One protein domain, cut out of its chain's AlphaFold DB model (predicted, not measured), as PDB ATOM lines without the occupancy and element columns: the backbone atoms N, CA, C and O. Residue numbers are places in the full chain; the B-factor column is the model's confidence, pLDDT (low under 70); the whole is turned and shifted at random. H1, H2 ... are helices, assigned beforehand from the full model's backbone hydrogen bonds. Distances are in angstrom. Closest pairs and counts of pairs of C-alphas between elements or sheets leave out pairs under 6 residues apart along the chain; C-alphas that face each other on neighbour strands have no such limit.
ATOM      1  N   GLU A   5       4.944 -34.909 -35.775       55.78
ATOM      2  CA  GLU A   5       5.754 -33.719 -35.449       55.78
ATOM      3  C   GLU A   5       6.760 -33.995 -34.320       55.78
ATOM      4  O   GLU A   5       7.920 -33.588 -34.403       55.78
ATOM      5  N   MET A   6       6.352 -34.770 -33.308       57.03
ATOM      6  CA  MET A   6       7.216 -35.154 -32.181       57.03
ATOM      7  C   MET A   6       8.308 -36.165 -32.575       57.03
ATOM      8  O   MET A   6       9.284 -36.325 -31.849       57.03
ATOM      9  N   ALA A   7       8.166 -36.835 -33.726       60.44
ATOM     10  CA  ALA A   7       9.168 -37.762 -34.251       60.44
ATOM     11  C   ALA A   7      10.357 -37.047 -34.927       60.44
ATOM     12  O   ALA A   7      11.455 -37.598 -34.970       60.44
ATOM     13  N   ILE A   8      10.150 -35.829 -35.449       68.56
ATOM     14  CA  ILE A   8      11.171 -35.053 -36.178       68.56
ATOM     15  C   ILE A   8      11.813 -33.995 -35.270       68.56
ATOM     16  O   ILE A   8      13.022 -33.769 -35.349       68.56
ATOM     17  N   PHE A   9      11.032 -33.373 -34.379       80.44
ATOM     18  CA  PHE A   9      11.510 -32.367 -33.430       80.44
ATOM     19  C   PHE A   9      11.428 -32.906 -31.992       80.44
ATOM     20  O   PHE A   9      10.337 -32.945 -31.422       80.44
ATOM     21  N   PRO A  10      12.566 -33.286 -31.370       71.44
ATOM     22  CA  PRO A  10      12.588 -33.866 -30.021       71.44
ATOM     23  C   PRO A  10      12.068 -32.929 -28.923       71.44
ATOM     24  O   PRO A  10      11.676 -33.377 -27.850       71.44
ATOM     25  N   SER A  11      12.102 -31.620 -29.177       78.38
ATOM     26  CA  SER A  11      11.579 -30.584 -28.292       78.38
ATOM     27  C   SER A  11      11.084 -29.405 -29.120       78.38
ATOM     28  O   SER A  11      11.801 -28.937 -30.006       78.38
ATOM     29  N   VAL A  12       9.902 -28.897 -28.786       79.12
ATOM     30  CA  VAL A  12       9.353 -27.651 -29.326       79.12
ATOM     31  C   VAL A  12       9.144 -26.704 -28.153       79.12
ATOM     32  O   VAL A  12       8.606 -27.104 -27.123       79.12
ATOM     33  N   ASP A  13       9.598 -25.469 -28.302       82.38
ATOM     34  CA  ASP A  13       9.548 -24.447 -27.264       82.38
ATOM     35  C   ASP A  13       9.020 -23.141 -27.866       82.38
ATOM     36  O   ASP A  13       9.273 -22.843 -29.034       82.38
ATOM     37  N   CYS A  14       8.260 -22.382 -27.081       85.00
ATOM     38  CA  CYS A  14       7.638 -21.134 -27.502       85.00
ATOM     39  C   CYS A  14       8.052 -20.017 -26.544       85.00
ATOM     40  O   CYS A  14       7.985 -20.169 -25.323       85.00
ATOM     41  N   HIS A  15       8.478 -18.889 -27.107       87.50
ATOM     42  CA  HIS A  15       8.783 -17.677 -26.360       87.50
ATOM     43  C   HIS A  15       8.023 -16.518 -26.987       87.50
ATOM     44  O   HIS A  15       8.174 -16.246 -28.177       87.50
ATOM     45  N   THR A  16       7.180 -15.861 -26.201       89.50
ATOM     46  CA  THR A  16       6.394 -14.718 -26.659       89.50
ATOM     47  C   THR A  16       7.211 -13.438 -26.539       89.50
ATOM     48  O   THR A  16       7.988 -13.289 -25.601       89.50
ATOM     49  N   LEU A  17       7.043 -12.538 -27.511       90.44
ATOM     50  CA  LEU A  17       7.626 -11.200 -27.498       90.44
ATOM     51  C   LEU A  17       6.509 -10.168 -27.661       90.44
ATOM     52  O   LEU A  17       5.693 -10.271 -28.583       90.44
ATOM     53  N   PHE A  18       6.489  -9.179 -26.778       89.25
ATOM     54  CA  PHE A  18       5.561  -8.064 -26.810       89.25
ATOM     55  C   PHE A  18       5.911  -7.082 -27.935       89.25
ATOM     56  O   PHE A  18       6.945  -7.190 -28.595       89.25
ATOM     57  N   LEU A  19       5.032  -6.112 -28.190       88.69
ATOM     58  CA  LEU A  19       5.254  -5.128 -29.247       88.69
ATOM     59  C   LEU A  19       6.549  -4.341 -28.985       88.69
ATOM     60  O   LEU A  19       6.657  -3.704 -27.938       88.69
ATOM     61  N   PRO A  20       7.504  -4.326 -29.930       88.12
ATOM     62  CA  PRO A  20       8.852  -3.845 -29.654       88.12
ATOM     63  C   PRO A  20       8.957  -2.328 -29.492       88.12
ATOM     64  O   PRO A  20       9.840  -1.858 -28.788       88.12
ATOM     65  N   ALA A  21       8.055  -1.552 -30.096       88.44
ATOM     66  CA  ALA A  21       8.008  -0.098 -29.963       88.44
ATOM     67  C   ALA A  21       6.566   0.428 -30.062       88.44
ATOM     68  O   ALA A  21       5.708  -0.190 -30.686       88.44
ATOM     69  N   ILE A  22       6.304   1.611 -29.495       84.44
ATOM     70  CA  ILE A  22       4.973   2.260 -29.539       84.44
ATOM     71  C   ILE A  22       4.848   3.187 -30.761       84.44
ATOM     72  O   ILE A  22       3.764   3.427 -31.291       84.44
ATOM     73  N   LYS A  23       5.975   3.725 -31.244       84.62
ATOM     74  CA  LYS A  23       5.996   4.641 -32.390       84.62
ATOM     75  C   LYS A  23       6.019   3.840 -33.689       84.62
ATOM     76  O   LYS A  23       6.980   3.123 -33.955       84.62
ATOM     77  N   LYS A  24       5.020   4.064 -34.548       82.06
ATOM     78  CA  LYS A  24       4.876   3.399 -35.857       82.06
ATOM     79  C   LYS A  24       6.165   3.395 -36.694       82.06
ATOM     80  O   LYS A  24       6.535   2.358 -37.223       82.06
ATOM     81  N   LYS A  25       6.897   4.517 -36.720       84.25
ATOM     82  CA  LYS A  25       8.169   4.651 -37.457       84.25
ATOM     83  C   LYS A  25       9.248   3.627 -37.069       84.25
ATOM     84  O   LYS A  25      10.123   3.350 -37.873       84.25
ATOM     85  N   PHE A  26       9.214   3.112 -35.841       84.88
ATOM     86  CA  PHE A  26      10.170   2.117 -35.351       84.88
ATOM     87  C   PHE A  26       9.652   0.687 -35.517       84.88
ATOM     88  O   PHE A  26      10.449  -0.231 -35.611       84.88
ATOM     89  N   LEU A  27       8.333   0.488 -35.607       84.00
ATOM     90  CA  LEU A  27       7.747  -0.815 -35.934       84.00
ATOM     91  C   LEU A  27       7.960  -1.196 -37.409       84.00
ATOM     92  O   LEU A  27       8.039  -2.379 -37.718       84.00
ATOM     93  N   GLU A  28       8.061  -0.207 -38.302       85.69
ATOM     94  CA  GLU A  28       8.381  -0.422 -39.723       85.69
ATOM     95  C   GLU A  28       9.849  -0.836 -39.935       85.69
ATOM     96  O   GLU A  28      10.136  -1.629 -40.828       85.69
ATOM     97  N   ASP A  29      10.769  -0.326 -39.108       85.31
ATOM     98  CA  ASP A  29      12.193  -0.671 -39.141       85.31
ATOM     99  C   ASP A  29      12.819  -0.556 -37.738       85.31
ATOM    100  O   ASP A  29      13.262   0.515 -37.305       85.31
ATOM    101  N   LEU A  30      12.865  -1.688 -37.026       86.44
ATOM    102  CA  LEU A  30      13.394  -1.778 -35.660       86.44
ATOM    103  C   LEU A  30      14.902  -1.548 -35.574       86.44
ATOM    104  O   LEU A  30      15.395  -1.211 -34.502       86.44
ATOM    105  N   SER A  31      15.637  -1.671 -36.683       86.69
ATOM    106  CA  SER A  31      17.085  -1.434 -36.692       86.69
ATOM    107  C   SER A  31      17.451   0.033 -36.420       86.69
ATOM    108  O   SER A  31      18.576   0.330 -36.024       86.69
ATOM    109  N   ARG A  32      16.493   0.956 -36.597       85.56
ATOM    110  CA  ARG A  32      16.644   2.399 -36.337       85.56
ATOM    111  C   ARG A  32      16.232   2.814 -34.925       85.56
ATOM    112  O   ARG A  32      16.392   3.985 -34.573       85.56
ATOM    113  N   ALA A  33      15.639   1.906 -34.151       87.06
ATOM    114  CA  ALA A  33      15.240   2.174 -32.778       87.06
ATOM    115  C   ALA A  33      16.468   2.107 -31.863       87.06
ATOM    116  O   ALA A  33      17.293   1.202 -31.981       87.06
ATOM    117  N   ARG A  34      16.595   3.060 -30.935       88.50
ATOM    118  CA  ARG A  34      17.550   2.927 -29.827       88.50
ATOM    119  C   ARG A  34      16.903   2.115 -28.715       88.50
ATOM    120  O   ARG A  34      15.685   1.990 -28.669       88.50
ATOM    121  N   GLU A  35      17.708   1.621 -27.785       88.38
ATOM    122  CA  GLU A  35      17.204   0.847 -26.647       88.38
ATOM    123  C   GLU A  35      16.110   1.620 -25.886       88.38
ATOM    124  O   GLU A  35      15.060   1.082 -25.575       88.38
ATOM    125  N   GLU A  36      16.284   2.924 -25.683       89.25
ATOM    126  CA  GLU A  36      15.291   3.819 -25.060       89.25
ATOM    127  C   GLU A  36      13.951   3.900 -25.813       89.25
ATOM    128  O   GLU A  36      12.931   4.248 -25.222       89.25
ATOM    129  N   ASP A  37      13.950   3.620 -27.118       88.31
ATOM    130  CA  ASP A  37      12.767   3.693 -27.976       88.31
ATOM    131  C   ASP A  37      11.927   2.397 -27.941       88.31
ATOM    132  O   ASP A  37      10.814   2.383 -28.485       88.31
ATOM    133  N   LEU A  38      12.440   1.332 -27.307       90.50
ATOM    134  CA  LEU A  38      11.762   0.046 -27.151       90.50
ATOM    135  C   LEU A  38      10.881   0.010 -25.896       90.50
ATOM    136  O   LEU A  38      11.176   0.666 -24.896       90.50
ATOM    137  N   THR A  39       9.816  -0.790 -25.935       90.94
ATOM    138  CA  THR A  39       8.975  -1.045 -24.753       90.94
ATOM    139  C   THR A  39       9.747  -1.837 -23.700       90.94
ATOM    140  O   THR A  39      10.581  -2.683 -24.026       90.94
ATOM    141  N   GLU A  40       9.480  -1.566 -22.423       89.81
ATOM    142  CA  GLU A  40      10.155  -2.260 -21.321       89.81
ATOM    143  C   GLU A  40       9.808  -3.754 -21.303       89.81
ATOM    144  O   GLU A  40      10.679  -4.587 -21.063       89.81
ATOM    145  N   GLU A  41       8.568  -4.102 -21.652       91.31
ATOM    146  CA  GLU A  41       8.102  -5.484 -21.761       91.31
ATOM    147  C   GLU A  41       8.893  -6.252 -22.830       91.31
ATOM    148  O   GLU A  41       9.389  -7.347 -22.569       91.31
ATOM    149  N   TYR A  42       9.098  -5.655 -24.012       92.56
ATOM    150  CA  TYR A  42       9.877  -6.287 -25.075       92.56
ATOM    151  C   TYR A  42      11.344  -6.475 -24.691       92.56
ATOM    152  O   TYR A  42      11.912  -7.526 -24.981       92.56
ATOM    153  N   LYS A  43      11.969  -5.491 -24.027       91.62
ATOM    154  CA  LYS A  43      13.362  -5.619 -23.558       91.62
ATOM    155  C   LYS A  43      13.510  -6.783 -22.593       91.62
ATOM    156  O   LYS A  43      14.372  -7.634 -22.793       91.62
ATOM    157  N   GLN A  44      12.638  -6.842 -21.587       92.19
ATOM    158  CA  GLN A  44      12.652  -7.905 -20.587       92.19
ATOM    159  C   GLN A  44      12.465  -9.274 -21.246       92.19
ATOM    160  O   GLN A  44      13.261 -10.183 -21.021       92.19
ATOM    161  N   GLU A  45      11.468  -9.424 -22.118       92.06
ATOM    162  CA  GLU A  45      11.203 -10.694 -22.794       92.06
ATOM    163  C   GLU A  45      12.313 -11.083 -23.784       92.06
ATOM    164  O   GLU A  45      12.682 -12.259 -23.848       92.06
ATOM    165  N   ARG A  46      12.898 -10.124 -24.513       92.94
ATOM    166  CA  ARG A  46      14.067 -10.334 -25.385       92.94
ATOM    167  C   ARG A  46      15.271 -10.811 -24.582       92.94
ATOM    168  O   ARG A  46      15.938 -11.761 -24.988       92.94
ATOM    169  N   ASP A  47      15.560 -10.179 -23.452       93.31
ATOM    170  CA  ASP A  47      16.727 -10.511 -22.633       93.31
ATOM    171  C   ASP A  47      16.563 -11.881 -21.964       93.31
ATOM    172  O   ASP A  47      17.517 -12.670 -21.905       93.31
ATOM    173  N   ILE A  48      15.335 -12.225 -21.556       92.62
ATOM    174  CA  ILE A  48      14.979 -13.580 -21.121       92.62
ATOM    175  C   ILE A  48      15.195 -14.576 -22.266       92.62
ATOM    176  O   ILE A  48      15.812 -15.617 -22.039       92.62
ATOM    177  N   LEU A  49      14.769 -14.268 -23.497       92.75
ATOM    178  CA  LEU A  49      14.986 -15.132 -24.665       92.75
ATOM    179  C   LEU A  49      16.476 -15.348 -24.953       92.75
ATOM    180  O   LEU A  49      16.909 -16.483 -25.135       92.75
ATOM    181  N   ILE A  50      17.282 -14.285 -24.956       91.88
ATOM    182  CA  ILE A  50      18.735 -14.371 -25.169       91.88
ATOM    183  C   ILE A  50      19.375 -15.250 -24.094       91.88
ATOM    184  O   ILE A  50      20.199 -16.116 -24.400       91.88
ATOM    185  N   THR A  51      18.984 -15.054 -22.834       92.19
ATOM    186  CA  THR A  51      19.472 -15.853 -21.705       92.19
ATOM    187  C   THR A  51      19.075 -17.318 -21.866       92.19
ATOM    188  O   THR A  51      19.917 -18.203 -21.709       92.19
ATOM    189  N   LYS A  52      17.823 -17.579 -22.249       89.56
ATOM    190  CA  LYS A  52      17.277 -18.915 -22.497       89.56
ATOM    191  C   LYS A  52      18.005 -19.629 -23.636       89.56
ATOM    192  O   LYS A  52      18.384 -20.785 -23.472       89.56
ATOM    193  N   ILE A  53      18.285 -18.937 -24.742       90.38
ATOM    194  CA  ILE A  53      19.082 -19.475 -25.852       90.38
ATOM    195  C   ILE A  53      20.484 -19.822 -25.351       90.38
ATOM    196  O   ILE A  53      20.893 -20.972 -25.470       90.38
ATOM    197  N   LYS A  54      21.201 -18.884 -24.715       88.94
ATOM    198  CA  LYS A  54      22.580 -19.114 -24.241       88.94
ATOM    199  C   LYS A  54      22.706 -20.317 -23.301       88.94
ATOM    200  O   LYS A  54      23.655 -21.079 -23.441       88.94
ATOM    201  N   HIS A  55      21.756 -20.505 -22.384       86.50
ATOM    202  CA  HIS A  55      21.757 -21.646 -21.460       86.50
ATOM    203  C   HIS A  55      21.243 -22.947 -22.101       86.50
ATOM    204  O   HIS A  55      21.592 -24.033 -21.645       86.50
ATOM    205  N   GLY A  56      20.416 -22.851 -23.145       81.44
ATOM    206  CA  GLY A  56      19.825 -23.991 -23.847       81.44
ATOM    207  C   GLY A  56      20.652 -24.534 -25.017       81.44
ATOM    208  O   GLY A  56      20.327 -25.604 -25.537       81.44
ATOM    209  N   LEU A  57      21.708 -23.831 -25.445       82.56
ATOM    210  CA  LEU A  57      22.567 -24.253 -26.553       82.56
ATOM    211  C   LEU A  57      23.318 -25.544 -26.204       82.56
ATOM    212  O   LEU A  57      24.224 -25.563 -25.372       82.56
TER     213      LEU A  57
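Overview. This is residues 5 to 57 of the 540 residues of the protein "uncharacterized protein LOC116304605" of Actinia tenebrosa (UniProt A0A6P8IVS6). Picture a long open U: one arm is a drawn-out stretch with no named element, residues 9 to 23, the turn at one end holds the short helix H2 and the winding residues 28 to 39, and the other arm is the helix H3, which folds back alongside the later part of that stretch. At the far end of the first arm, residues 5 to 13 stick out free, with the short helix H1 at the tip. The printed part has 53 residues, with three named helices in the order H1, H2, H3 and no named strand; the class is all helix, though under half of the residues, 25, are in named elements. The whole is only just loose, close to extended, with a radius of gyration of the C-alphas of 14.4 A, and its C-alphas span 43 by 22 by 16 A.

Along the chain. Find C-alpha 5 at (5.754, -33.719, -35.449); here H1 begins, residues 5 to 8. Next come residues 9 to 23, Phe 9 to Lys 23, a stretch of 15 residues with no named element, whose C-alphas lie 5 to 23 A from the mean of all C-alphas at (12.110, -11.153, -28.652). H2 follows, residues 24 to 27, with C-alpha 24 at (4.876, 3.399, -35.857). After it come residues 28 to 39, with short helical runs at 30 to 32 and 35 to 37. Then find C-alpha 40 at (10.155, -2.260, -21.321); from there H3, residues 40 to 56, runs 23.9 A to C-alpha 56 at (19.825, -23.991, -23.847).

Arrangement. Start at H1, which touches no helix; it is apart from H2 and from H3, with no C-alpha within 8 A of either. Residues 5 to 13, of which 5 to 8 belong to H1, stand free: no C-alpha 8 or more residues away along the chain comes within 10 A. Move on to H2, and you will find it apart from H3 too. Look at the backbone N and O atoms: in H3 every O i to N i+4 pair is within hydrogen-bond range, while H1 and H2, four residues each, are too short for such a pair and each have their one O i to N i+3 pair within range.

Size, cuts and confidence. Look for the two C-alphas farthest apart at Ala 7 and Glu 36, 43.0 A from each other. Without the stretch that stands free, the body has 44 residues and spans 34 by 16 by 16 A. Both links are long, with 15 residues from H1 to H2 and 12 from H2 to H3. The printed part has no cut. In the B-factor column the mean pLDDT of the printed part is 85.3, and residues 5 to 8 are under 70, where the model's confidence is low.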